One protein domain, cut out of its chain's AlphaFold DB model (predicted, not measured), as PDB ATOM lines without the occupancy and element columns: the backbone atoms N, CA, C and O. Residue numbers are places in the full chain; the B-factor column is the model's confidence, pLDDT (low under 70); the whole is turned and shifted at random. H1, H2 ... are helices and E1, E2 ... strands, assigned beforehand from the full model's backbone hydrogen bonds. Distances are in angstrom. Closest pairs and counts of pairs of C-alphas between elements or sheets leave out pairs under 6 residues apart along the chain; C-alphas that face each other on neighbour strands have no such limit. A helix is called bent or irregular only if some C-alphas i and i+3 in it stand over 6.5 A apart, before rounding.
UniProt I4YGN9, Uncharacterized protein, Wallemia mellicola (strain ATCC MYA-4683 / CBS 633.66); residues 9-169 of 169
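What this domain is: This is residues 9 to 169 of the 169 residues of an uncharacterized protein of Wallemia mellicola (strain ATCC MYA-4683 / CBS 633.66) (UniProt I4YGN9). The model is a strongly twisted sheet of five strands with H2 packed on one face and H4 on the other; H1 packs on H2 away from the sheet, and H3 lies near the E3 edge. H5 starts beside E1, at the other edge, and residues 161 to 169, of which 161 to 167 belong to H5, stick out from the body, as does the loop of residues 26 to 32. The printed part has 161 residues, with five named helices and five named strands in the order H1 E1 H2 E2 H3 E3 E4 E5 H4 H5, of mixed class, helices and strands. The sheet is mixed, in the order E1 E2 E5 E4 E3 with E1 and E2 parallel and the other neighbours antiparallel. It is compact, with a radius of gyration of the C-alphas of 15.7 A and spans of 46 by 34 by 32 A.

How they stand to each other: Start at H1, residues 9 to 25, which is not on the sheet; it touches H2, residues 52 to 60, at a steep tilt of 48 degrees, the same way, and their closest C-alphas are those of Ala 10 and Leu 52, 4.6 A apart. Next find E1, residues 37 to 39, an edge strand parallel to E2, residues 64 to 68, with N 39 and O 65 within hydrogen-bond range at 2.8 A. E1, H2 and E2 form a strand-helix-strand unit, two parallel neighbour strands with a helix between, and its crossover is right-handed. H2 is on the sheet at a height of 6.7 A, over E2 and only just over E5, residues 127 to 133, on which 3 of its C-alphas fall; it runs along the strands, at 15 degrees to E2 on the local plane. E2 and E5 are antiparallel, with N 130 and O 66 at 2.8 A. Now look at H3, residues 84 to 94, whose closest C-alpha pair with E4, residues 112 to 117, is Ile 91 and Ala 116, 7.7 A. E3, residues 101 to 105, E4 and E5 form a meander, each strand the antiparallel neighbour of the one before; E3 and E4 are a hairpin with N 104 and O 114 at 2.8 A, and E4 and E5 are another with N 115 and O 129 at 2.7 A. H4, residues 137 to 147, lies on the opposite face to H2 at a height of 7.5 A, over E5 and slantwise to it at 56 degrees on the local plane; the C-alphas of Ala 131 and Leu 137 are their closest, 4.9 A. H5, residues 154 to 167, is close to H4 but not clearly touching, the C-alphas of Thr 147 and Glu 154 being closest at 5.7 A. The whole has three layers, helices on both faces of the sheet: H4 and H5 on one, H2 and H3 on the other. Every O i to N i+4 pair is within hydrogen-bond range in H2, H3, H4 and H5, and 11 of 13 are in H1.

Where its parts are: Find C-alpha 9 at (-48.970, -39.345, -5.589); from there H1 runs 23.2 A to C-alpha 25, irregular, with C-alphas 12 and 15 7.1 A apart and a kink of 36 degrees near residue 16. Further on come E1, 6.3 A, H2, 12.1 A, E2, 13.0 A, and H3, 15.4 A. E3 is 13.0 A long, E4 13.2 A, and E5 18.7 A, starting at C-alpha 127 at (-33.187, -45.117, 2.379). H4 is 15.5 A long, and H5 runs 20.2 A to C-alpha 167 at (-56.527, -44.941, 11.755).

The domain as a whole: The C-alphas of Glu 29 and Asn 78 are the two farthest apart, at 48.7 A. The printed part has no cut. The links H1 to E1, E1 to H2 and E2 to H3 are long. The mean pLDDT of the printed part is 91.9, and residues 10 and 169 are under 70.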
ATOM      1  N   LEU A   9     -48.654 -39.336  -7.028       71.25
ATOM      2  CA  LEU A   9     -48.970 -39.345  -5.589       71.25
ATOM      3  C   LEU A   9     -49.212 -37.932  -5.031       71.25
ATOM      4  O   LEU A   9     -50.128 -37.711  -4.243       71.25
ATOM      5  N   ALA A  10     -48.433 -36.966  -5.512       68.81
ATOM      6  CA  ALA A  10     -48.524 -35.574  -5.106       68.81
ATOM      7  C   ALA A  10     -49.885 -34.924  -5.401       68.81
ATOM      8  O   ALA A  10     -50.365 -34.128  -4.601       68.81
ATOM      9  N   MET A  11     -50.582 -35.332  -6.464       70.00
ATOM     10  CA  MET A  11     -51.931 -34.830  -6.760       70.00
ATOM     11  C   MET A  11     -52.976 -35.332  -5.761       70.00
ATOM     12  O   MET A  11     -53.964 -34.655  -5.504       70.00
ATOM     13  N   ARG A  12     -52.748 -36.506  -5.161       74.38
ATOM     14  CA  ARG A  12     -53.643 -37.074  -4.151       74.38
ATOM     15  C   ARG A  12     -53.376 -36.510  -2.758       74.38
ATOM     16  O   ARG A  12     -54.319 -36.297  -2.001       74.38
ATOM     17  N   GLU A  13     -52.108 -36.315  -2.412       79.00
ATOM     18  CA  GLU A  13     -51.703 -36.018  -1.034       79.00
ATOM     19  C   GLU A  13     -51.405 -34.537  -0.772       79.00
ATOM     20  O   GLU A  13     -51.433 -34.119   0.381       79.00
ATOM     21  N   SER A  14     -51.191 -33.713  -1.805       75.56
ATOM     22  CA  SER A  14     -50.899 -32.277  -1.643       75.56
ATOM     23  C   SER A  14     -51.954 -31.548  -0.813       75.56
ATOM     24  O   SER A  14     -51.615 -30.902   0.174       75.56
ATOM     25  N   LYS A  15     -53.240 -31.680  -1.159       82.31
ATOM     26  CA  LYS A  15     -54.333 -30.998  -0.447       82.31
ATOM     27  C   LYS A  15     -54.392 -31.334   1.058       82.31
ATOM     28  O   LYS A  15     -54.291 -30.397   1.851       82.31
ATOM     29  N   PRO A  16     -54.511 -32.607   1.489       86.06
ATOM     30  CA  PRO A  16     -54.565 -32.930   2.917       86.06
ATOM     31  C   PRO A  16     -53.270 -32.571   3.660       86.06
ATOM     32  O   PRO A  16     -53.321 -32.178   4.827       86.06
ATOM     33  N   ILE A  17     -52.111 -32.652   2.996       87.25
ATOM     34  CA  ILE A  17     -50.839 -32.223   3.587       87.25
ATOM     35  C   ILE A  17     -50.825 -30.711   3.809       87.25
ATOM     36  O   ILE A  17     -50.421 -30.273   4.880       87.25
ATOM     37  N   ARG A  18     -51.298 -29.910   2.850       87.94
ATOM     38  CA  ARG A  18     -51.394 -28.451   2.998       87.94
ATOM     39  C   ARG A  18     -52.311 -28.048   4.147       87.94
ATOM     40  O   ARG A  18     -51.942 -27.192   4.941       87.94
ATOM     41  N   GLU A  19     -53.482 -28.667   4.249       89.25
ATOM     42  CA  GLU A  19     -54.422 -28.404   5.347       89.25
ATOM     43  C   GLU A  19     -53.794 -28.757   6.702       89.25
ATOM     44  O   GLU A  19     -53.825 -27.956   7.636       89.25
ATOM     45  N   THR A  20     -53.137 -29.918   6.786       90.38
ATOM     46  CA  THR A  20     -52.426 -30.355   7.995       90.38
ATOM     47  C   THR A  20     -51.270 -29.419   8.337       90.38
ATOM     48  O   THR A  20     -51.075 -29.091   9.502       90.38
ATOM     49  N   PHE A  21     -50.530 -28.952   7.332       92.81
ATOM     50  CA  PHE A  21     -49.438 -28.003   7.492       92.81
ATOM     51  C   PHE A  21     -49.935 -26.691   8.097       92.81
ATOM     52  O   PHE A  21     -49.421 -26.300   9.140       92.81
ATOM     53  N   TYR A  22     -50.964 -26.060   7.517       92.88
ATOM     54  CA  TYR A  22     -51.532 -24.820   8.059       92.88
ATOM     55  C   TYR A  22     -52.078 -24.991   9.473       92.88
ATOM     56  O   TYR A  22     -51.836 -24.145  10.327       92.88
ATOM     57  N   ASN A  23     -52.760 -26.100   9.751       91.94
ATOM     58  CA  ASN A  23     -53.224 -26.382  11.105       91.94
ATOM     59  C   ASN A  23     -52.051 -26.540  12.078       91.94
ATOM     60  O   ASN A  23     -52.111 -26.017  13.182       91.94
ATOM     61  N   PHE A  24     -50.979 -27.216  11.667       90.94
ATOM     62  CA  PHE A  24     -49.798 -27.437  12.495       90.94
ATOM     63  C   PHE A  24     -49.032 -26.144  12.777       90.94
ATOM     64  O   PHE A  24     -48.814 -25.809  13.935       90.94
ATOM     65  N   ILE A  25     -48.655 -25.380  11.756       93.31
ATOM     66  CA  ILE A  25     -47.874 -24.148  11.954       93.31
ATOM     67  C   ILE A  25     -48.633 -23.071  12.730       93.31
ATOM     68  O   ILE A  25     -48.005 -22.327  13.469       93.31
ATOM     69  N   ASN A  26     -49.967 -23.035  12.653       92.94
ATOM     70  CA  ASN A  26     -50.783 -22.137  13.477       92.94
ATOM     71  C   ASN A  26     -50.820 -22.527  14.969       92.94
ATOM     72  O   ASN A  26     -51.372 -21.780  15.772       92.94
ATOM     73  N   THR A  27     -50.277 -23.692  15.344       94.44
ATOM     74  CA  THR A  27     -50.152 -24.131  16.749       94.44
ATOM     75  C   THR A  27     -48.773 -23.878  17.346       94.44
ATOM     76  O   THR A  27     -48.580 -24.135  18.531       94.44
ATOM     77  N   LEU A  28     -47.813 -23.422  16.538       94.56
ATOM     78  CA  LEU A  28     -46.431 -23.235  16.958       94.56
ATOM     79  C   LEU A  28     -46.140 -21.774  17.275       94.56
ATOM     80  O   LEU A  28     -46.641 -20.867  16.609       94.56
ATOM     81  N   GLU A  29     -45.249 -21.565  18.239       95.88
ATOM     82  CA  GLU A  29     -44.553 -20.293  18.386       95.88
ATOM     83  C   GLU A  29     -43.554 -20.107  17.235       95.88
ATOM     84  O   GLU A  29     -43.096 -21.071  16.616       95.88
ATOM     85  N   VAL A  30     -43.185 -18.856  16.951       91.81
ATOM     86  CA  VAL A  30     -42.295 -18.515  15.823       91.81
ATOM     87  C   VAL A  30     -40.959 -19.265  15.894       91.81
ATOM     88  O   VAL A  30     -40.473 -19.745  14.870       91.81
ATOM     89  N   ASP A  31     -40.397 -19.407  17.096       94.88
ATOM     90  CA  ASP A  31     -39.112 -20.078  17.322       94.88
ATOM     91  C   ASP A  31     -39.188 -21.610  17.166       94.88
ATOM     92  O   ASP A  31     -38.161 -22.262  16.968       94.88
ATOM     93  N   ASP A  32     -40.395 -22.184  17.188       94.50
ATOM     94  CA  ASP A  32     -40.631 -23.624  17.051       94.50
ATOM     95  C   ASP A  32     -40.911 -24.053  15.600       94.50
ATOM     96  O   ASP A  32     -41.010 -25.252  15.309       94.50
ATOM     97  N   ILE A  33     -41.032 -23.104  14.661       94.69
ATOM     98  CA  ILE A  33     -41.316 -23.403  13.253       94.69
ATOM     99  C   ILE A  33     -40.144 -24.189  12.632       94.69
ATOM    100  O   ILE A  33     -39.010 -23.697  12.585       94.69
ATOM    101  N   PRO A  34     -40.390 -25.393  12.074       95.25
ATOM    102  CA  PRO A  34     -39.337 -26.157  11.423       95.25
ATOM    103  C   PRO A  34     -38.736 -25.421  10.224       95.25
ATOM    104  O   PRO A  34     -39.426 -25.005   9.296       95.25
ATOM    105  N   GLN A  35     -37.408 -25.355  10.194       96.06
ATOM    106  CA  GLN A  35     -36.659 -24.757   9.085       96.06
ATOM    107  C   GLN A  35     -36.618 -25.659   7.840       96.06
ATOM    108  O   GLN A  35     -36.353 -25.188   6.736       96.06
ATOM    109  N   VAL A  36     -36.847 -26.966   8.011       97.44
ATOM    110  CA  VAL A  36     -36.881 -27.959   6.934       97.44
ATOM    111  C   VAL A  36     -37.826 -29.103   7.288       97.44
ATOM    112  O   VAL A  36     -37.869 -29.564   8.429       97.44
ATOM    113  N   TYR A  37     -38.540 -29.602   6.283       97.44
ATOM    114  CA  TYR A  37     -39.499 -30.693   6.419       97.44
ATOM    115  C   TYR A  37     -39.016 -31.929   5.659       97.44
ATOM    116  O   TYR A  37     -38.631 -31.849   4.491       97.44
ATOM    117  N   ILE A  38     -39.045 -33.093   6.309       97.81
ATOM    118  CA  ILE A  38     -38.713 -34.373   5.675       97.81
ATOM    119  C   ILE A  38     -40.016 -35.084   5.309       97.81
ATOM    120  O   ILE A  38     -40.810 -35.427   6.181       97.81
ATOM    121  N   VAL A  39     -40.217 -35.314   4.017       96.50
ATOM    122  CA  VAL A  39     -41.427 -35.902   3.437       96.50
ATOM    123  C   VAL A  39     -41.169 -37.374   3.106       96.50
ATOM    124  O   VAL A  39     -40.173 -37.685   2.446       96.50
ATOM    125  N   ASP A  40     -42.061 -38.282   3.530       95.12
ATOM    126  CA  ASP A  40     -42.008 -39.713   3.168       95.12
ATOM    127  C   ASP A  40     -42.403 -39.906   1.697       95.12
ATOM    128  O   ASP A  40     -43.549 -40.167   1.343       95.12
ATOM    129  N   GLY A  41     -41.438 -39.693   0.812       94.62
ATOM    130  CA  GLY A  41     -41.645 -39.655  -0.625       94.62
ATOM    131  C   GLY A  41     -40.399 -39.168  -1.351       94.62
ATOM    132  O   GLY A  41     -39.361 -38.907  -0.745       94.62
ATOM    133  N   ASN A  42     -40.492 -39.044  -2.671       96.50
ATOM    134  CA  ASN A  42     -39.403 -38.500  -3.480       96.50
ATOM    135  C   ASN A  42     -39.580 -36.989  -3.693       96.50
ATOM    136  O   ASN A  42     -40.703 -36.489  -3.737       96.50
ATOM    137  N   GLY A  43     -38.467 -36.281  -3.861       96.94
ATOM    138  CA  GLY A  43     -38.385 -34.929  -4.410       96.94
ATOM    139  C   GLY A  43     -37.948 -34.982  -5.873       96.94
ATOM    140  O   GLY A  43     -38.621 -35.593  -6.704       96.94
ATOM    141  N   ARG A  44     -36.781 -34.407  -6.187       96.44
ATOM    142  CA  ARG A  44     -36.199 -34.396  -7.539       96.44
ATOM    143  C   ARG A  44     -35.812 -35.774  -8.080       96.44
ATOM    144  O   ARG A  44     -35.639 -35.919  -9.285       96.44
ATOM    145  N   LEU A  45     -35.721 -36.808  -7.238       95.62
ATOM    146  CA  LEU A  45     -35.586 -38.200  -7.687       95.62
ATOM    147  C   LEU A  45     -36.935 -38.727  -8.208       95.62
ATOM    148  O   LEU A  45     -37.589 -39.573  -7.602       95.62
ATOM    149  N   HIS A  46     -37.360 -38.168  -9.331       93.88
ATOM    150  CA  HIS A  46     -38.616 -38.437 -10.013       93.88
ATOM    151  C   HIS A  46     -38.412 -38.198 -11.513       93.88
ATOM    152  O   HIS A  46     -37.587 -37.365 -11.879       93.88
ATOM    153  N   ASP A  47     -39.164 -38.871 -12.390       90.56
ATOM    154  CA  ASP A  47     -38.963 -38.747 -13.848       90.56
ATOM    155  C   ASP A  47     -39.097 -37.301 -14.348       90.56
ATOM    156  O   ASP A  47     -38.421 -36.888 -15.283       90.56
ATOM    157  N   ARG A  48     -39.947 -36.512 -13.681       92.06
ATOM    158  CA  ARG A  48     -40.150 -35.079 -13.958       92.06
ATOM    159  C   ARG A  48     -39.406 -34.151 -12.996       92.06
ATOM    160  O   ARG A  48     -39.716 -32.971 -12.939       92.06
ATOM    161  N   GLU A  49     -38.551 -34.704 -12.140       94.12
ATOM    162  CA  GLU A  49     -37.923 -34.016 -11.001       94.12
ATOM    163  C   GLU A  49     -38.907 -33.309 -10.036       94.12
ATOM    164  O   GLU A  49     -38.523 -32.488  -9.206       94.12
ATOM    165  N   ALA A  50     -40.187 -33.679 -10.108       94.12
ATOM    166  CA  ALA A  50     -41.300 -33.087  -9.372       94.12
ATOM    167  C   ALA A  50     -42.045 -34.148  -8.545       94.12
ATOM    168  O   ALA A  50     -43.224 -34.416  -8.765       94.12
ATOM    169  N   GLY A  51     -41.334 -34.823  -7.641       94.69
ATOM    170  CA  GLY A  51     -41.957 -35.721  -6.670       94.69
ATOM    171  C   GLY A  51     -42.737 -34.966  -5.584       94.69
ATOM    172  O   GLY A  51     -42.712 -33.737  -5.517       94.69
ATOM    173  N   LEU A  52     -43.396 -35.718  -4.696       94.75
ATOM    174  CA  LEU A  52     -44.210 -35.203  -3.586       94.75
ATOM    175  C   LEU A  52     -43.494 -34.123  -2.758       94.75
ATOM    176  O   LEU A  52     -44.063 -33.061  -2.523       94.75
ATOM    177  N   ALA A  53     -42.240 -34.361  -2.362       96.75
ATOM    178  CA  ALA A  53     -41.489 -33.410  -1.545       96.75
ATOM    179  C   ALA A  53     -41.226 -32.092  -2.290       96.75
ATOM    180  O   ALA A  53     -41.333 -31.019  -1.698       96.75
ATOM    181  N   THR A  54     -40.918 -32.166  -3.590       97.06
ATOM    182  CA  THR A  54     -40.732 -30.984  -4.444       97.06
ATOM    183  C   THR A  54     -42.039 -30.212  -4.574       97.06
ATOM    184  O   THR A  54     -42.044 -29.006  -4.361       97.06
ATOM    185  N   GLN A  55     -43.143 -30.900  -4.881       95.81
ATOM    186  CA  GLN A  55     -44.442 -30.256  -5.073       95.81
ATOM    187  C   GLN A  55     -44.915 -29.542  -3.801       95.81
ATOM    188  O   GLN A  55     -45.216 -28.355  -3.862       95.81
ATOM    189  N   ILE A  56     -44.909 -30.222  -2.648       95.31
ATOM    190  CA  ILE A  56     -45.298 -29.614  -1.364       95.31
ATOM    191  C   ILE A  56     -44.407 -28.415  -1.040       95.31
ATOM    192  O   ILE A  56     -44.905 -27.367  -0.644       95.31
ATOM    193  N   GLY A  57     -43.090 -28.567  -1.211       97.06
ATOM    194  CA  GLY A  57     -42.140 -27.506  -0.896       97.06
ATOM    195  C   GLY A  57     -42.354 -26.256  -1.742       97.06
ATOM    196  O   GLY A  57     -42.322 -25.157  -1.203       97.06
ATOM    197  N   VAL A  58     -42.637 -26.421  -3.037       96.56
ATOM    198  CA  VAL A  58     -42.960 -25.307  -3.940       96.56
ATOM    199  C   VAL A  58     -44.309 -24.677  -3.591       96.56
ATOM    200  O   VAL A  58     -44.401 -23.459  -3.509       96.56
ATOM    201  N   GLU A  59     -45.352 -25.481  -3.371       94.44
ATOM    202  CA  GLU A  59     -46.701 -24.977  -3.071       94.44
ATOM    203  C   GLU A  59     -46.772 -24.198  -1.749       94.44
ATOM    204  O   GLU A  59     -47.557 -23.259  -1.636       94.44
ATOM    205  N   LEU A  60     -45.977 -24.597  -0.754       94.69
ATOM    206  CA  LEU A  60     -45.949 -23.992   0.582       94.69
ATOM    207  C   LEU A  60     -44.770 -23.031   0.796       94.69
ATOM    208  O   LEU A  60     -44.657 -22.447   1.868       94.69
ATOM    209  N   ASP A  61     -43.896 -22.876  -0.199       96.25
ATOM    210  CA  ASP A  61     -42.667 -22.072  -0.146       96.25
ATOM    211  C   ASP A  61     -41.692 -22.444   1.002       96.25
ATOM    212  O   ASP A  61     -40.932 -21.613   1.512       96.25
ATOM    213  N   ILE A  62     -41.655 -23.726   1.385       96.75
ATOM    214  CA  ILE A  62     -40.841 -24.269   2.493       96.75
ATOM    215  C   ILE A  62     -39.706 -25.175   2.009       96.75
ATOM    216  O   ILE A  62     -39.806 -25.842   0.977       96.75
ATOM    217  N   ALA A  63     -38.622 -25.264   2.784       98.31
ATOM    218  CA  ALA A  63     -37.549 -26.206   2.487       98.31
ATOM    219  C   ALA A  63     -37.997 -27.652   2.745       98.31
ATOM    220  O   ALA A  63     -38.456 -27.990   3.840       98.31
ATOM    221  N   THR A  64     -37.830 -28.523   1.750       98.44
ATOM    222  CA  THR A  64     -38.272 -29.923   1.832       98.44
ATOM    223  C   THR A  64     -37.213 -30.906   1.366       98.44
ATOM    224  O   THR A  64     -36.482 -30.668   0.404       98.44
ATOM    225  N   ILE A  65     -37.178 -32.059   2.027       98.69
ATOM    226  CA  ILE A  65     -36.348 -33.212   1.689       98.69
ATOM    227  C   ILE A  65     -37.275 -34.390   1.405       98.69
ATOM    228  O   ILE A  65     -38.138 -34.703   2.220       98.69
ATOM    229  N   GLY A  66     -37.088 -35.067   0.275       98.12
ATOM    230  CA  GLY A  66     -37.746 -36.346   0.022       98.12
ATOM    231  C   GLY A  66     -36.923 -37.487   0.603       98.12
ATOM    232  O   GLY A  66     -35.749 -37.623   0.251       98.12
ATOM    233  N   ALA A  67     -37.520 -38.311   1.457       97.94
ATOM    234  CA  ALA A  67     -36.899 -39.510   1.998       97.94
ATOM    235  C   ALA A  67     -37.822 -40.722   1.841       97.94
ATOM    236  O   ALA A  67     -38.831 -40.845   2.524       97.94
ATOM    237  N   SER A  68     -37.442 -41.655   0.969       96.25
ATOM    238  CA  SER A  68     -38.225 -42.857   0.700       96.25
ATOM    239  C   SER A  68     -37.602 -44.125   1.281       96.25
ATOM    240  O   SER A  68     -36.400 -44.387   1.168       96.25
ATOM    241  N   LYS A  69     -38.452 -44.987   1.847       93.75
ATOM    242  CA  LYS A  69     -38.087 -46.334   2.325       93.75
ATOM    243  C   LYS A  69     -37.753 -47.301   1.185       93.75
ATOM    244  O   LYS A  69     -37.116 -48.326   1.441       93.75
ATOM    245  N   ASN A  70     -38.204 -47.014  -0.034       92.62
ATOM    246  CA  ASN A  70     -38.120 -47.889  -1.197       92.62
ATOM    247  C   ASN A  70     -37.456 -47.163  -2.367       92.62
ATOM    248  O   ASN A  70     -37.666 -45.976  -2.573       92.62
ATOM    249  N   TYR A  71     -36.671 -47.895  -3.158       93.81
ATOM    250  CA  TYR A  71     -36.167 -47.362  -4.417       93.81
ATOM    251  C   TYR A  71     -37.267 -47.441  -5.465       93.81
ATOM    252  O   TYR A  71     -37.800 -48.537  -5.680       93.81
ATOM    253  N   TYR A  72     -37.547 -46.304  -6.093       91.12
ATOM    254  CA  TYR A  72     -38.428 -46.165  -7.244       91.12
ATOM    255  C   TYR A  72     -37.553 -45.804  -8.447       91.12
ATOM    256  O   TYR A  72     -37.075 -44.671  -8.521       91.12
ATOM    257  N   PRO A  73     -37.265 -46.769  -9.336       88.75
ATOM    258  CA  PRO A  73     -36.470 -46.513 -10.526       88.75
ATOM    259  C   PRO A  73     -37.097 -45.420 -11.385       88.75
ATOM    260  O   PRO A  73     -38.313 -45.396 -11.568       88.75
ATOM    261  N   LEU A  74     -36.255 -44.550 -11.935       88.38
ATOM    262  CA  LEU A  74     -36.685 -43.615 -12.965       88.38
ATOM    263  C   LEU A  74     -36.953 -44.409 -14.248       88.38
ATOM    264  O   LEU A  74     -36.073 -45.133 -14.720       88.38
ATOM    265  N   THR A  75     -38.166 -44.304 -14.789       80.19
ATOM    266  CA  THR A  75     -38.651 -45.160 -15.888       80.19
ATOM    267  C   THR A  75     -37.881 -44.944 -17.186       80.19
ATOM    268  O   THR A  75     -37.799 -45.843 -18.016       80.19
ATOM    269  N   SER A  76     -37.271 -43.771 -17.343       77.31
ATOM    270  CA  SER A  76     -36.483 -43.407 -18.525       77.31
ATOM    271  C   SER A  76     -35.032 -43.915 -18.482       77.31
ATOM    272  O   SER A  76     -34.267 -43.668 -19.414       77.31
ATOM    273  N   LEU A  77     -34.614 -44.607 -17.413       77.25
ATOM    274  CA  LEU A  77     -33.272 -45.189 -17.326       77.25
ATOM    275  C   LEU A  77     -33.221 -46.551 -18.028       77.25
ATOM    276  O   LEU A  77     -33.967 -47.460 -17.687       77.25
ATOM    277  N   ASN A  78     -32.245 -46.731 -18.920       74.31
ATOM    278  CA  ASN A  78     -31.967 -48.007 -19.594       74.31
ATOM    279  C   ASN A  78     -30.645 -48.619 -19.100       74.31
ATOM    280  O   ASN A  78     -29.699 -48.794 -19.863       74.31
ATOM    281  N   ASN A  79     -30.527 -48.882 -17.795       81.31
ATOM    282  CA  ASN A  79     -29.329 -49.494 -17.202       81.31
ATOM    283  C   ASN A  79     -29.667 -50.286 -15.926       81.31
ATOM    284  O   ASN A  79     -30.823 -50.390 -15.545       81.31
ATOM    285  N   TRP A  80     -28.661 -50.805 -15.214       78.00
ATOM    286  CA  TRP A  80     -28.847 -51.591 -13.980       78.00
ATOM    287  C   TRP A  80     -29.638 -50.885 -12.856       78.00
ATOM    288  O   TRP A  80     -30.050 -51.535 -11.898       78.00
ATOM    289  N   ARG A  81     -29.843 -49.564 -12.945       83.12
ATOM    290  CA  ARG A  81     -30.655 -48.771 -12.011       83.12
ATOM    291  C   ARG A  81     -32.142 -48.749 -12.366       83.12
ATOM    292  O   ARG A  81     -32.908 -48.199 -11.579       83.12
ATOM    293  N   SER A  82     -32.549 -49.297 -13.511       83.75
ATOM    294  CA  SER A  82     -33.954 -49.380 -13.927       83.75
ATOM    295  C   SER A  82     -34.708 -50.518 -13.237       83.75
ATOM    296  O   SER A  82     -35.919 -50.432 -13.054       83.75
ATOM    297  N   ASP A  83     -33.996 -51.547 -12.769       87.56
ATOM    298  CA  ASP A  83     -34.569 -52.622 -11.961       87.56
ATOM    299  C   ASP A  83     -34.344 -52.378 -10.465       87.56
ATOM    300  O   ASP A  83     -33.212 -52.335  -9.966       87.56
ATOM    301  N   ALA A  84     -35.440 -52.272  -9.713       88.94
ATOM    302  CA  ALA A  84     -35.368 -51.983  -8.290       88.94
ATOM    303  C   ALA A  84     -34.698 -53.098  -7.480       88.94
ATOM    304  O   ALA A  84     -34.036 -52.816  -6.476       88.94
ATOM    305  N   LYS A  85     -34.862 -54.360  -7.893       87.56
ATOM    306  CA  LYS A  85     -34.329 -55.517  -7.164       87.56
ATOM    307  C   LYS A  85     -32.813 -55.613  -7.325       87.56
ATOM    308  O   LYS A  85     -32.098 -55.688  -6.323       87.56
ATOM    309  N   SER A  86     -32.332 -55.553  -8.562       86.88
ATOM    310  CA  SER A  86     -30.915 -55.529  -8.924       86.88
ATOM    311  C   SER A  86     -30.207 -54.333  -8.299       86.88
ATOM    312  O   SER A  86     -29.162 -54.494  -7.656       86.88
ATOM    313  N   PHE A  87     -30.827 -53.149  -8.366       90.81
ATOM    314  CA  PHE A  87     -30.297 -51.954  -7.724       90.81
ATOM    315  C   PHE A  87     -30.118 -52.164  -6.215       90.81
ATOM    316  O   PHE A  87     -29.013 -52.016  -5.696       90.81
ATOM    317  N   ARG A  88     -31.167 -52.597  -5.502       89.06
ATOM    318  CA  ARG A  88     -31.096 -52.865  -4.053       89.06
ATOM    319  C   ARG A  88     -30.027 -53.898  -3.699       89.06
ATOM    320  O   ARG A  88     -29.284 -53.677  -2.744       89.06
ATOM    321  N   SER A  89     -29.935 -54.994  -4.453       88.25
ATOM    322  CA  SER A  89     -28.917 -56.033  -4.244       88.25
ATOM    323  C   SER A  89     -27.502 -55.459  -4.361       88.25
ATOM    324  O   SER A  89     -26.676 -55.617  -3.462       88.25
ATOM    325  N   THR A  90     -27.262 -54.679  -5.417       89.75
ATOM    326  CA  THR A  90     -25.974 -54.027  -5.669       89.75
ATOM    327  C   THR A  90     -25.609 -53.046  -4.554       89.75
ATOM    328  O   THR A  90     -24.478 -53.051  -4.068       89.75
ATOM    329  N   ILE A  91     -26.558 -52.221  -4.102       91.88
ATOM    330  CA  ILE A  91     -26.302 -51.219  -3.059       91.88
ATOM    331  C   ILE A  91     -25.974 -51.860  -1.710       91.88
ATOM    332  O   ILE A  91     -25.052 -51.393  -1.045       91.88
ATOM    333  N   LYS A  92     -26.635 -52.962  -1.332       87.12
ATOM    334  CA  LYS A  92     -26.279 -53.727  -0.120       87.12
ATOM    335  C   LYS A  92     -24.838 -54.234  -0.140       87.12
ATOM    336  O   LYS A  92     -24.204 -54.383   0.905       87.12
ATOM    337  N   GLY A  93     -24.316 -54.526  -1.330       86.94
ATOM    338  CA  GLY A  93     -22.921 -54.900  -1.536       86.94
ATOM    339  C   GLY A  93     -21.946 -53.739  -1.326       86.94
ATOM    340  O   GLY A  93     -20.828 -53.987  -0.885       86.94
ATOM    341  N   LYS A  94     -22.370 -52.498  -1.591       91.31
ATOM    342  CA  LYS A  94     -21.506 -51.308  -1.618       91.31
ATOM    343  C   LYS A  94     -21.525 -50.482  -0.336       91.31
ATOM    344  O   LYS A  94     -20.465 -50.059   0.099       91.31
ATOM    345  N   LEU A  95     -22.701 -50.249   0.245       94.44
ATOM    346  CA  LEU A  95     -22.845 -49.442   1.458       94.44
ATOM    347  C   LEU A  95     -22.793 -50.363   2.679       94.44
ATOM    348  O   LEU A  95     -23.629 -51.257   2.824       94.44
ATOM    349  N   LYS A  96     -21.792 -50.163   3.532       92.81
ATOM    350  CA  LYS A  96     -21.490 -50.978   4.715       92.81
ATOM    351  C   LYS A  96     -21.525 -50.184   6.006       92.81
ATOM    352  O   LYS A  96     -21.802 -50.769   7.050       92.81
ATOM    353  N   ARG A  97     -21.225 -48.887   5.954       94.19
ATOM    354  CA  ARG A  97     -21.128 -48.039   7.145       94.19
ATOM    355  C   ARG A  97     -22.188 -46.956   7.125       94.19
ATOM    356  O   ARG A  97     -22.512 -46.392   6.082       94.19
ATOM    357  N   ARG A  98     -22.724 -46.657   8.306       95.25
ATOM    358  CA  ARG A  98     -23.645 -45.540   8.499       95.25
ATOM    359  C   ARG A  98     -23.027 -44.255   7.937       95.25
ATOM    360  O   ARG A  98     -21.878 -43.942   8.230       95.25
ATOM    361  N   GLY A  99     -23.807 -43.511   7.163       95.62
ATOM    362  CA  GLY A  99     -23.385 -42.286   6.492       95.62
ATOM    363  C   GLY A  99     -22.807 -42.503   5.095       95.62
ATOM    364  O   GLY A  99     -22.699 -41.533   4.355       95.62
ATOM    365  N   GLU A 100     -22.494 -43.736   4.686       96.75
ATOM    366  CA  GLU A 100     -22.140 -44.005   3.293       96.75
ATOM    367  C   GLU A 100     -23.360 -43.830   2.388       96.75
ATOM    368  O   GLU A 100     -24.484 -44.234   2.717       96.75
ATOM    369  N   TRP A 101     -23.124 -43.247   1.215       97.19
ATOM    370  CA  TRP A 101     -24.164 -43.026   0.227       97.19
ATOM    371  C   TRP A 101     -23.660 -43.207  -1.203       97.19
ATOM    372  O   TRP A 101     -22.474 -43.070  -1.493       97.19
ATOM    373  N   LEU A 102     -24.586 -43.521  -2.112       96.19
ATOM    374  CA  LEU A 102     -24.344 -43.546  -3.553       96.19
ATOM    375  C   LEU A 102     -25.266 -42.551  -4.256       96.19
ATOM    376  O   LEU A 102     -26.487 -42.665  -4.152       96.19
ATOM    377  N   GLY A 103     -24.681 -41.640  -5.032       95.88
ATOM    378  CA  GLY A 103     -25.421 -40.664  -5.825       95.88
ATOM    379  C   GLY A 103     -26.276 -41.286  -6.939       95.88
ATOM    380  O   GLY A 103     -25.856 -42.191  -7.677       95.88
ATOM    381  N   LEU A 104     -27.483 -40.746  -7.084       94.88
ATOM    382  CA  LEU A 104     -28.491 -41.079  -8.082       94.88
ATOM    383  C   LEU A 104     -28.681 -39.888  -9.021       94.88
ATOM    384  O   LEU A 104     -29.036 -38.796  -8.579       94.88
ATOM    385  N   PHE A 105     -28.408 -40.104 -10.305       93.12
ATOM    386  CA  PHE A 105     -28.549 -39.070 -11.324       93.12
ATOM    387  C   PHE A 105     -30.008 -38.923 -11.762       93.12
ATOM    388  O   PHE A 105     -30.783 -39.874 -11.635       93.12
ATOM    389  N   ASN A 106     -30.356 -37.760 -12.311       92.50
ATOM    390  CA  ASN A 106     -31.611 -37.573 -13.035       92.50
ATOM    391  C   ASN A 106     -31.667 -38.405 -14.327       92.50
ATOM    392  O   ASN A 106     -30.692 -39.052 -14.718       92.50
ATOM    393  N   ILE A 107     -32.812 -38.355 -15.015       89.81
ATOM    394  CA  ILE A 107     -33.033 -39.096 -16.267       89.81
ATOM    395  C   ILE A 107     -32.046 -38.722 -17.382       89.81
ATOM    396  O   ILE A 107     -31.799 -39.527 -18.273       89.81
ATOM    397  N   TYR A 108     -31.442 -37.533 -17.316       88.75
ATOM    398  CA  TYR A 108     -30.468 -37.051 -18.297       88.75
ATOM    399  C   TYR A 108     -29.025 -37.460 -17.977       88.75
ATOM    400  O   TYR A 108     -28.134 -37.226 -18.790       88.75
ATOM    401  N   GLY A 109     -28.768 -38.018 -16.788       87.12
ATOM    402  CA  GLY A 109     -27.424 -38.396 -16.349       87.12
ATOM    403  C   GLY A 109     -26.496 -37.216 -16.040       87.12
ATOM    404  O   GLY A 109     -25.288 -37.414 -15.965       87.12
ATOM    405  N   LYS A 110     -27.029 -35.996 -15.886       87.56
ATOM    406  CA  LYS A 110     -26.222 -34.766 -15.763       87.56
ATOM    407  C   LYS A 110     -26.012 -34.303 -14.327       87.56
ATOM    408  O   LYS A 110     -25.001 -33.677 -14.034       87.56
ATOM    409  N   GLU A 111     -26.955 -34.597 -13.439       92.81
ATOM    410  CA  GLU A 111     -26.951 -34.074 -12.072       92.81
ATOM    411  C   GLU A 111     -27.405 -35.134 -11.072       92.81
ATOM    412  O   GLU A 111     -28.329 -35.901 -11.352       92.81
ATOM    413  N   TYR A 112     -26.769 -35.170  -9.899       95.31
ATOM    414  CA  TYR A 112     -27.238 -35.968  -8.774       95.31
ATOM    415  C   TYR A 112     -28.462 -35.316  -8.126       95.31
ATOM    416  O   TYR A 112     -28.351 -34.310  -7.431       95.31
ATOM    417  N   VAL A 113     -29.624 -35.934  -8.314       95.25
ATOM    418  CA  VAL A 113     -30.908 -35.477  -7.751       95.25
ATOM    419  C   VAL A 113     -31.364 -36.307  -6.553       95.25
ATOM    420  O   VAL A 113     -32.308 -35.939  -5.852       95.25
ATOM    421  N   GLY A 114     -30.677 -37.417  -6.286       97.06
ATOM    422  CA  GLY A 114     -30.902 -38.231  -5.103       97.06
ATOM    423  C   GLY A 114     -29.675 -39.018  -4.666       97.06
ATOM    424  O   GLY A 114     -28.621 -38.981  -5.300       97.06
ATOM    425  N   ALA A 115     -29.819 -39.767  -3.583       97.88
ATOM    426  CA  ALA A 115     -28.805 -40.656  -3.052       97.88
ATOM    427  C   ALA A 115     -29.446 -41.859  -2.357       97.88
ATOM    428  O   ALA A 115     -30.433 -41.726  -1.640       97.88
ATOM    429  N   ALA A 116     -28.856 -43.040  -2.529       97.56
ATOM    430  CA  ALA A 116     -29.090 -44.150  -1.612       97.56
ATOM    431  C   ALA A 116     -28.204 -43.931  -0.382       97.56
ATOM    432  O   ALA A 116     -26.988 -43.918  -0.537       97.56
ATOM    433  N   LEU A 117     -28.788 -43.752   0.802       97.75
ATOM    434  CA  LEU A 117     -28.097 -43.426   2.051       97.75
ATOM    435  C   LEU A 117     -28.283 -44.545   3.079       97.75
ATOM    436  O   LEU A 117     -29.411 -44.959   3.361       97.75
ATOM    437  N   LEU A 118     -27.186 -45.006   3.677       97.00
ATOM    438  CA  LEU A 118     -27.232 -45.944   4.794       97.00
ATOM    439  C   LEU A 118     -27.299 -45.184   6.126       97.00
ATOM    440  O   LEU A 118     -26.321 -44.598   6.575       97.00
ATOM    441  N   THR A 119     -28.463 -45.187   6.766       95.38
ATOM    442  CA  THR A 119     -28.729 -44.447   8.016       95.38
ATOM    443  C   THR A 119     -28.665 -45.305   9.275       95.38
ATOM    444  O   THR A 119     -28.318 -44.805  10.343       95.38
ATOM    445  N   GLY A 120     -29.005 -46.591   9.175       88.38
ATOM    446  CA  GLY A 120     -28.999 -47.499  10.318       88.38
ATOM    447  C   GLY A 120     -27.613 -48.082  10.580       88.38
ATOM    448  O   GLY A 120     -26.916 -48.464   9.648       88.38
ATOM    449  N   GLU A 121     -27.241 -48.220  11.852       83.81
ATOM    450  CA  GLU A 121     -25.975 -48.865  12.245       83.81
ATOM    451  C   GLU A 121     -25.989 -50.380  12.014       83.81
ATOM    452  O   GLU A 121     -24.994 -50.965  11.602       83.81
ATOM    453  N   LYS A 122     -27.139 -51.017  12.266       81.00
ATOM    454  CA  LYS A 122     -27.346 -52.470  12.107       81.00
ATOM    455  C   LYS A 122     -28.168 -52.828  10.868       81.00
ATOM    456  O   LYS A 122     -28.253 -53.993  10.491       81.00
ATOM    457  N   ALA A 123     -28.822 -51.844  10.253       77.56
ATOM    458  CA  ALA A 123     -29.669 -52.065   9.090       77.56
ATOM    459  C   ALA A 123     -28.829 -51.989   7.814       77.56
ATOM    460  O   ALA A 123     -28.163 -50.994   7.574       77.56
ATOM    461  N   ASN A 124     -28.928 -53.006   6.961       82.31
ATOM    462  CA  ASN A 124     -28.255 -53.049   5.658       82.31
ATOM    463  C   ASN A 124     -29.114 -52.488   4.507       82.31
ATOM    464  O   ASN A 124     -28.668 -52.435   3.363       82.31
ATOM    465  N   ASN A 125     -30.359 -52.098   4.790       90.56
ATOM    466  CA  ASN A 125     -31.266 -51.520   3.806       90.56
ATOM    467  C   ASN A 125     -31.153 -49.989   3.835       90.56
ATOM    468  O   ASN A 125     -31.603 -49.393   4.821       90.56
ATOM    469  N   PRO A 126     -30.647 -49.344   2.769       94.94
ATOM    470  CA  PRO A 126     -30.602 -47.890   2.697       94.94
ATOM    471  C   PRO A 126     -32.014 -47.286   2.625       94.94
ATOM    472  O   PRO A 126     -33.020 -47.987   2.431       94.94
ATOM    473  N   ILE A 127     -32.063 -45.970   2.769       96.69
ATOM    474  CA  ILE A 127     -33.187 -45.117   2.379       96.69
ATOM    475  C   ILE A 127     -32.759 -44.237   1.202       96.69
ATOM    476  O   ILE A 127     -31.566 -44.080   0.940       96.69
ATOM    477  N   TYR A 128     -33.720 -43.699   0.465       97.69
ATOM    478  CA  TYR A 128     -33.468 -42.957  -0.768       97.69
ATOM    479  C   TYR A 128     -33.821 -41.499  -0.554       97.69
ATOM    480  O   TYR A 128     -34.984 -41.162  -0.359       97.69
ATOM    481  N   ILE A 129     -32.793 -40.661  -0.535       98.44
ATOM    482  CA  ILE A 129     -32.889 -39.241  -0.224       98.44
ATOM    483  C   ILE A 129     -32.842 -38.446  -1.511       98.44
ATOM    484  O   ILE A 129     -32.109 -38.794  -2.431       98.44
ATOM    485  N   SER A 130     -33.619 -37.380  -1.588       98.38
ATOM    486  CA  SER A 130     -33.631 -36.466  -2.722       98.38
ATOM    487  C   SER A 130     -33.916 -35.051  -2.253       98.38
ATOM    488  O   SER A 130     -34.663 -34.844  -1.296       98.38
ATOM    489  N   ALA A 131     -33.309 -34.075  -2.925       98.00
ATOM    490  CA  ALA A 131     -33.649 -32.677  -2.698       98.00
ATOM    491  C   ALA A 131     -35.113 -32.448  -3.104       98.00
ATOM    492  O   ALA A 131     -35.528 -32.929  -4.159       98.00
ATOM    493  N   GLY A 132     -35.893 -31.767  -2.266       97.62
ATOM    494  CA  GLY A 132     -37.252 -31.335  -2.590       97.62
ATOM    495  C   GLY A 132     -37.238 -29.894  -3.093       97.62
ATOM    496  O   GLY A 132     -37.063 -29.653  -4.284       97.62
ATOM    497  N   HIS A 133     -37.382 -28.944  -2.171       98.31
ATOM    498  CA  HIS A 133     -37.389 -27.505  -2.432       98.31
ATOM    499  C   HIS A 133     -36.429 -26.759  -1.491       98.31
ATOM    500  O   HIS A 133     -36.188 -27.215  -0.373       98.31
ATOM    501  N   LYS A 134     -35.860 -25.633  -1.956       98.06
ATOM    502  CA  LYS A 134     -34.932 -24.747  -1.210       98.06
ATOM    503  C   LYS A 134     -33.785 -25.462  -0.470       98.06
ATOM    504  O   LYS A 134     -33.275 -24.965   0.528       98.06
ATOM    505  N   CYS A 135     -33.341 -26.620  -0.960       96.50
ATOM    506  CA  CYS A 135     -32.215 -27.341  -0.378       96.50
ATOM    507  C   CYS A 135     -31.369 -28.050  -1.437       96.50
ATOM    508  O   CYS A 135     -31.838 -28.398  -2.522       96.50
ATOM    509  N   THR A 136     -30.100 -28.277  -1.106       97.62
ATOM    510  CA  THR A 136     -29.191 -29.083  -1.927       97.62
ATOM    511  C   THR A 136     -29.283 -30.556  -1.535       97.62
ATOM    512  O   THR A 136     -29.665 -30.893  -0.413       97.62
ATOM    513  N   LEU A 137     -28.864 -31.460  -2.429       98.06
ATOM    514  CA  LEU A 137     -28.780 -32.887  -2.100       98.06
ATOM    515  C   LEU A 137     -27.830 -33.147  -0.916       98.06
ATOM    516  O   LEU A 137     -28.124 -33.985  -0.067       98.06
ATOM    517  N   TYR A 138     -26.718 -32.412  -0.832       97.88
ATOM    518  CA  TYR A 138     -25.777 -32.535   0.283       97.88
ATOM    519  C   TYR A 138     -26.436 -32.180   1.623       97.88
ATOM    520  O   TYR A 138     -26.346 -32.951   2.579       97.88
ATOM    521  N   TYR A 139     -27.164 -31.060   1.670       97.94
ATOM    522  CA  TYR A 139     -27.931 -30.660   2.850       97.94
ATOM    523  C   TYR A 139     -28.998 -31.702   3.205       97.94
ATOM    524  O   TYR A 139     -29.115 -32.102   4.362       97.94
ATOM    525  N   ALA A 140     -29.719 -32.211   2.203       98.38
ATOM    526  CA  ALA A 140     -30.727 -33.247   2.395       98.38
ATOM    527  C   ALA A 140     -30.150 -34.519   3.040       98.38
ATOM    528  O   ALA A 140     -30.736 -35.061   3.980       98.38
ATOM    529  N   ILE A 141     -28.982 -34.974   2.577       98.44
ATOM    530  CA  ILE A 141     -28.266 -36.121   3.152       98.44
ATOM    531  C   ILE A 141     -27.849 -35.826   4.597       98.44
ATOM    532  O   ILE A 141     -28.108 -36.648   5.476       98.44
ATOM    533  N   ALA A 142     -27.242 -34.663   4.853       98.25
ATOM    534  CA  ALA A 142     -26.757 -34.285   6.179       98.25
ATOM    535  C   ALA A 142     -27.894 -34.217   7.213       98.25
ATOM    536  O   ALA A 142     -27.784 -34.821   8.278       98.25
ATOM    537  N   MET A 143     -29.009 -33.561   6.874       98.12
ATOM    538  CA  MET A 143     -30.174 -33.431   7.758       98.12
ATOM    539  C   MET A 143     -30.889 -34.760   7.992       98.12
ATOM    540  O   MET A 143     -31.320 -35.069   9.104       98.12
ATOM    541  N   THR A 144     -30.987 -35.592   6.957       98.00
ATOM    542  CA  THR A 144     -31.520 -36.949   7.114       98.00
ATOM    543  C   THR A 144     -30.644 -37.752   8.074       98.00
ATOM    544  O   THR A 144     -31.148 -38.444   8.955       98.00
ATOM    545  N   LEU A 145     -29.323 -37.666   7.917       97.19
ATOM    546  CA  LEU A 145     -28.387 -38.417   8.735       97.19
ATOM    547  C   LEU A 145     -28.358 -37.914  10.184       97.19
ATOM    548  O   LEU A 145     -28.265 -38.735  11.090       97.19
ATOM    549  N   SER A 146     -28.454 -36.607  10.431       97.12
ATOM    550  CA  SER A 146     -28.470 -36.052  11.794       97.12
ATOM    551  C   SER A 146     -29.741 -36.422  12.564       97.12
ATOM    552  O   SER A 146     -29.699 -36.604  13.778       97.12
ATOM    553  N   THR A 147     -30.858 -36.601  11.857       96.62
ATOM    554  CA  THR A 147     -32.158 -36.950  12.449       96.62
ATOM    555  C   THR A 147     -32.431 -38.456  12.495       96.62
ATOM    556  O   THR A 147     -33.429 -38.891  13.070       96.62
ATOM    557  N   ALA A 148     -31.560 -39.289  11.919       95.50
ATOM    558  CA  ALA A 148     -31.725 -40.739  11.887       95.50
ATOM    559  C   ALA A 148     -31.074 -41.435  13.094       95.50
ATOM    560  O   ALA A 148     -29.885 -41.767  13.069       95.50
ATOM    561  N   LYS A 149     -31.889 -41.714  14.124       93.00
ATOM    562  CA  LYS A 149     -31.549 -42.632  15.234       93.00
ATOM    563  C   LYS A 149     -31.720 -44.107  14.847       93.00
ATOM    564  O   LYS A 149     -31.081 -44.991  15.411       93.00
ATOM    565  N   HIS A 150     -32.572 -44.371  13.860       92.62
ATOM    566  CA  HIS A 150     -32.829 -45.692  13.291       92.62
ATOM    567  C   HIS A 150     -32.662 -45.665  11.764       92.62
ATOM    568  O   HIS A 150     -32.146 -44.709  11.191       92.62
ATOM    569  N   ARG A 151     -33.110 -46.724  11.073       94.25
ATOM    570  CA  ARG A 151     -33.128 -46.758   9.602       94.25
ATOM    571  C   ARG A 151     -33.950 -45.604   9.010       94.25
ATOM    572  O   ARG A 151     -33.551 -45.017   8.013       94.25
ATOM    573  N   VAL A 152     -35.120 -45.324   9.572       95.12
ATOM    574  CA  VAL A 152     -35.986 -44.229   9.119       95.12
ATOM    575  C   VAL A 152     -35.698 -43.006   9.998       95.12
ATOM    576  O   VAL A 152     -35.584 -43.196  11.211       95.12
ATOM    577  N   PRO A 153     -35.552 -41.792   9.431       96.00
ATOM    578  CA  PRO A 153     -35.352 -40.572  10.211       96.00
ATOM    579  C   PRO A 153     -36.473 -40.361  11.226       96.00
ATOM    580  O   PRO A 153     -37.635 -40.649  10.929       96.00
ATOM    581  N   GLU A 154     -36.133 -39.833  12.404       96.88
ATOM    582  CA  GLU A 154     -37.094 -39.663  13.497       96.88
ATOM    583  C   GLU A 154     -38.349 -38.865  13.101       96.88
ATOM    584  O   GLU A 154     -39.434 -39.338  13.437       96.88
ATOM    585  N   PRO A 155     -38.271 -37.756  12.328       95.88
ATOM    586  CA  PRO A 155     -39.469 -37.022  11.912       95.88
ATOM    587  C   PRO A 155     -40.476 -37.889  11.141       95.88
ATOM    588  O   PRO A 155     -41.662 -37.891  11.464       95.88
ATOM    589  N   ILE A 156     -40.004 -38.699  10.182       95.88
ATOM    590  CA  ILE A 156     -40.873 -39.621   9.430       95.88
ATOM    591  C   ILE A 156     -41.393 -40.729  10.343       95.88
ATOM    592  O   ILE A 156     -42.563 -41.089  10.272       95.88
ATOM    593  N   ARG A 157     -40.531 -41.294  11.196       95.38
ATOM    594  CA  ARG A 157     -40.907 -42.402  12.083       95.38
ATOM    595  C   ARG A 157     -42.029 -41.995  13.043       95.38
ATOM    596  O   ARG A 157     -42.958 -42.772  13.245       95.38
ATOM    597  N   ILE A 158     -41.936 -40.798  13.621       95.44
ATOM    598  CA  ILE A 158     -42.939 -40.248  14.540       95.44
ATOM    599  C   ILE A 158     -44.248 -39.969  13.792       95.44
ATOM    600  O   ILE A 158     -45.308 -40.367  14.271       95.44
ATOM    601  N   ALA A 159     -44.180 -39.367  12.600       92.88
ATOM    602  CA  ALA A 159     -45.361 -39.112  11.775       92.88
ATOM    603  C   ALA A 159     -46.080 -40.409  11.348       92.88
ATOM    604  O   ALA A 159     -47.300 -40.500  11.474       92.88
ATOM    605  N   ASP A 160     -45.341 -41.440  10.913       92.75
ATOM    606  CA  ASP A 160     -45.897 -42.756  10.543       92.75
ATOM    607  C   ASP A 160     -46.583 -43.428  11.744       92.75
ATOM    608  O   ASP A 160     -47.679 -43.972  11.613       92.75
ATOM    609  N   GLN A 161     -45.979 -43.343  12.936       94.06
ATOM    610  CA  GLN A 161     -46.558 -43.883  14.167       94.06
ATOM    611  C   GLN A 161     -47.854 -43.156  14.560       94.06
ATOM    612  O   GLN A 161     -48.849 -43.817  14.862       94.06
ATOM    613  N   ALA A 162     -47.861 -41.822  14.524       91.81
ATOM    614  CA  ALA A 162     -49.048 -41.023  14.825       91.81
ATOM    615  C   ALA A 162     -50.185 -41.288  13.822       91.81
ATOM    616  O   ALA A 162     -51.336 -41.454  14.221       91.81
ATOM    617  N   GLY A 163     -49.858 -41.407  12.530       89.00
ATOM    618  CA  GLY A 163     -50.828 -41.724  11.479       89.00
ATOM    619  C   GLY A 163     -51.494 -43.089  11.674       89.00
ATOM    620  O   GLY A 163     -52.713 -43.195  11.564       89.00
ATOM    621  N   ARG A 164     -50.726 -44.127  12.037       90.19
ATOM    622  CA  ARG A 164     -51.287 -45.458  12.347       90.19
ATOM    623  C   ARG A 164     -52.227 -45.422  13.548       90.19
ATOM    624  O   ARG A 164     -53.330 -45.947  13.463       90.19
ATOM    625  N   GLN A 165     -51.823 -44.747  14.624       91.12
ATOM    626  CA  GLN A 165     -52.641 -44.613  15.833       91.12
ATOM    627  C   GLN A 165     -53.960 -43.869  15.590       91.12
ATOM    628  O   GLN A 165     -54.923 -44.096  16.315       91.12
ATOM    629  N   TYR A 166     -54.004 -42.963  14.610       87.81
ATOM    630  CA  TYR A 166     -55.230 -42.262  14.235       87.81
ATOM    631  C   TYR A 166     -56.201 -43.156  13.452       87.81
ATOM    632  O   TYR A 166     -57.399 -43.063  13.666       87.81
ATOM    633  N   VAL A 167     -55.696 -44.027  12.570       84.19
ATOM    634  CA  VAL A 167     -56.527 -44.941  11.755       84.19
ATOM    635  C   VAL A 167     -57.071 -46.120  12.569       84.19
ATOM    636  O   VAL A 167     -58.110 -46.674  12.228       84.19
ATOM    637  N   GLU A 168     -56.365 -46.523  13.625       78.00
ATOM    638  CA  GLU A 168     -56.790 -47.600  14.530       78.00
ATOM    639  C   GLU A 168     -57.875 -47.170  15.540       78.00
ATOM    640  O   GLU A 168     -58.423 -48.030  16.230       78.00
ATOM    641  N   LYS A 169     -58.177 -45.868  15.642       59.31
ATOM    642  CA  LYS A 169     -59.241 -45.300  16.489       59.31
ATOM    643  C   LYS A 169     -60.531 -45.097  15.704       59.31
ATOM    644  O   LYS A 169     -61.597 -45.295  16.326       59.31
TER     645      LYS A 169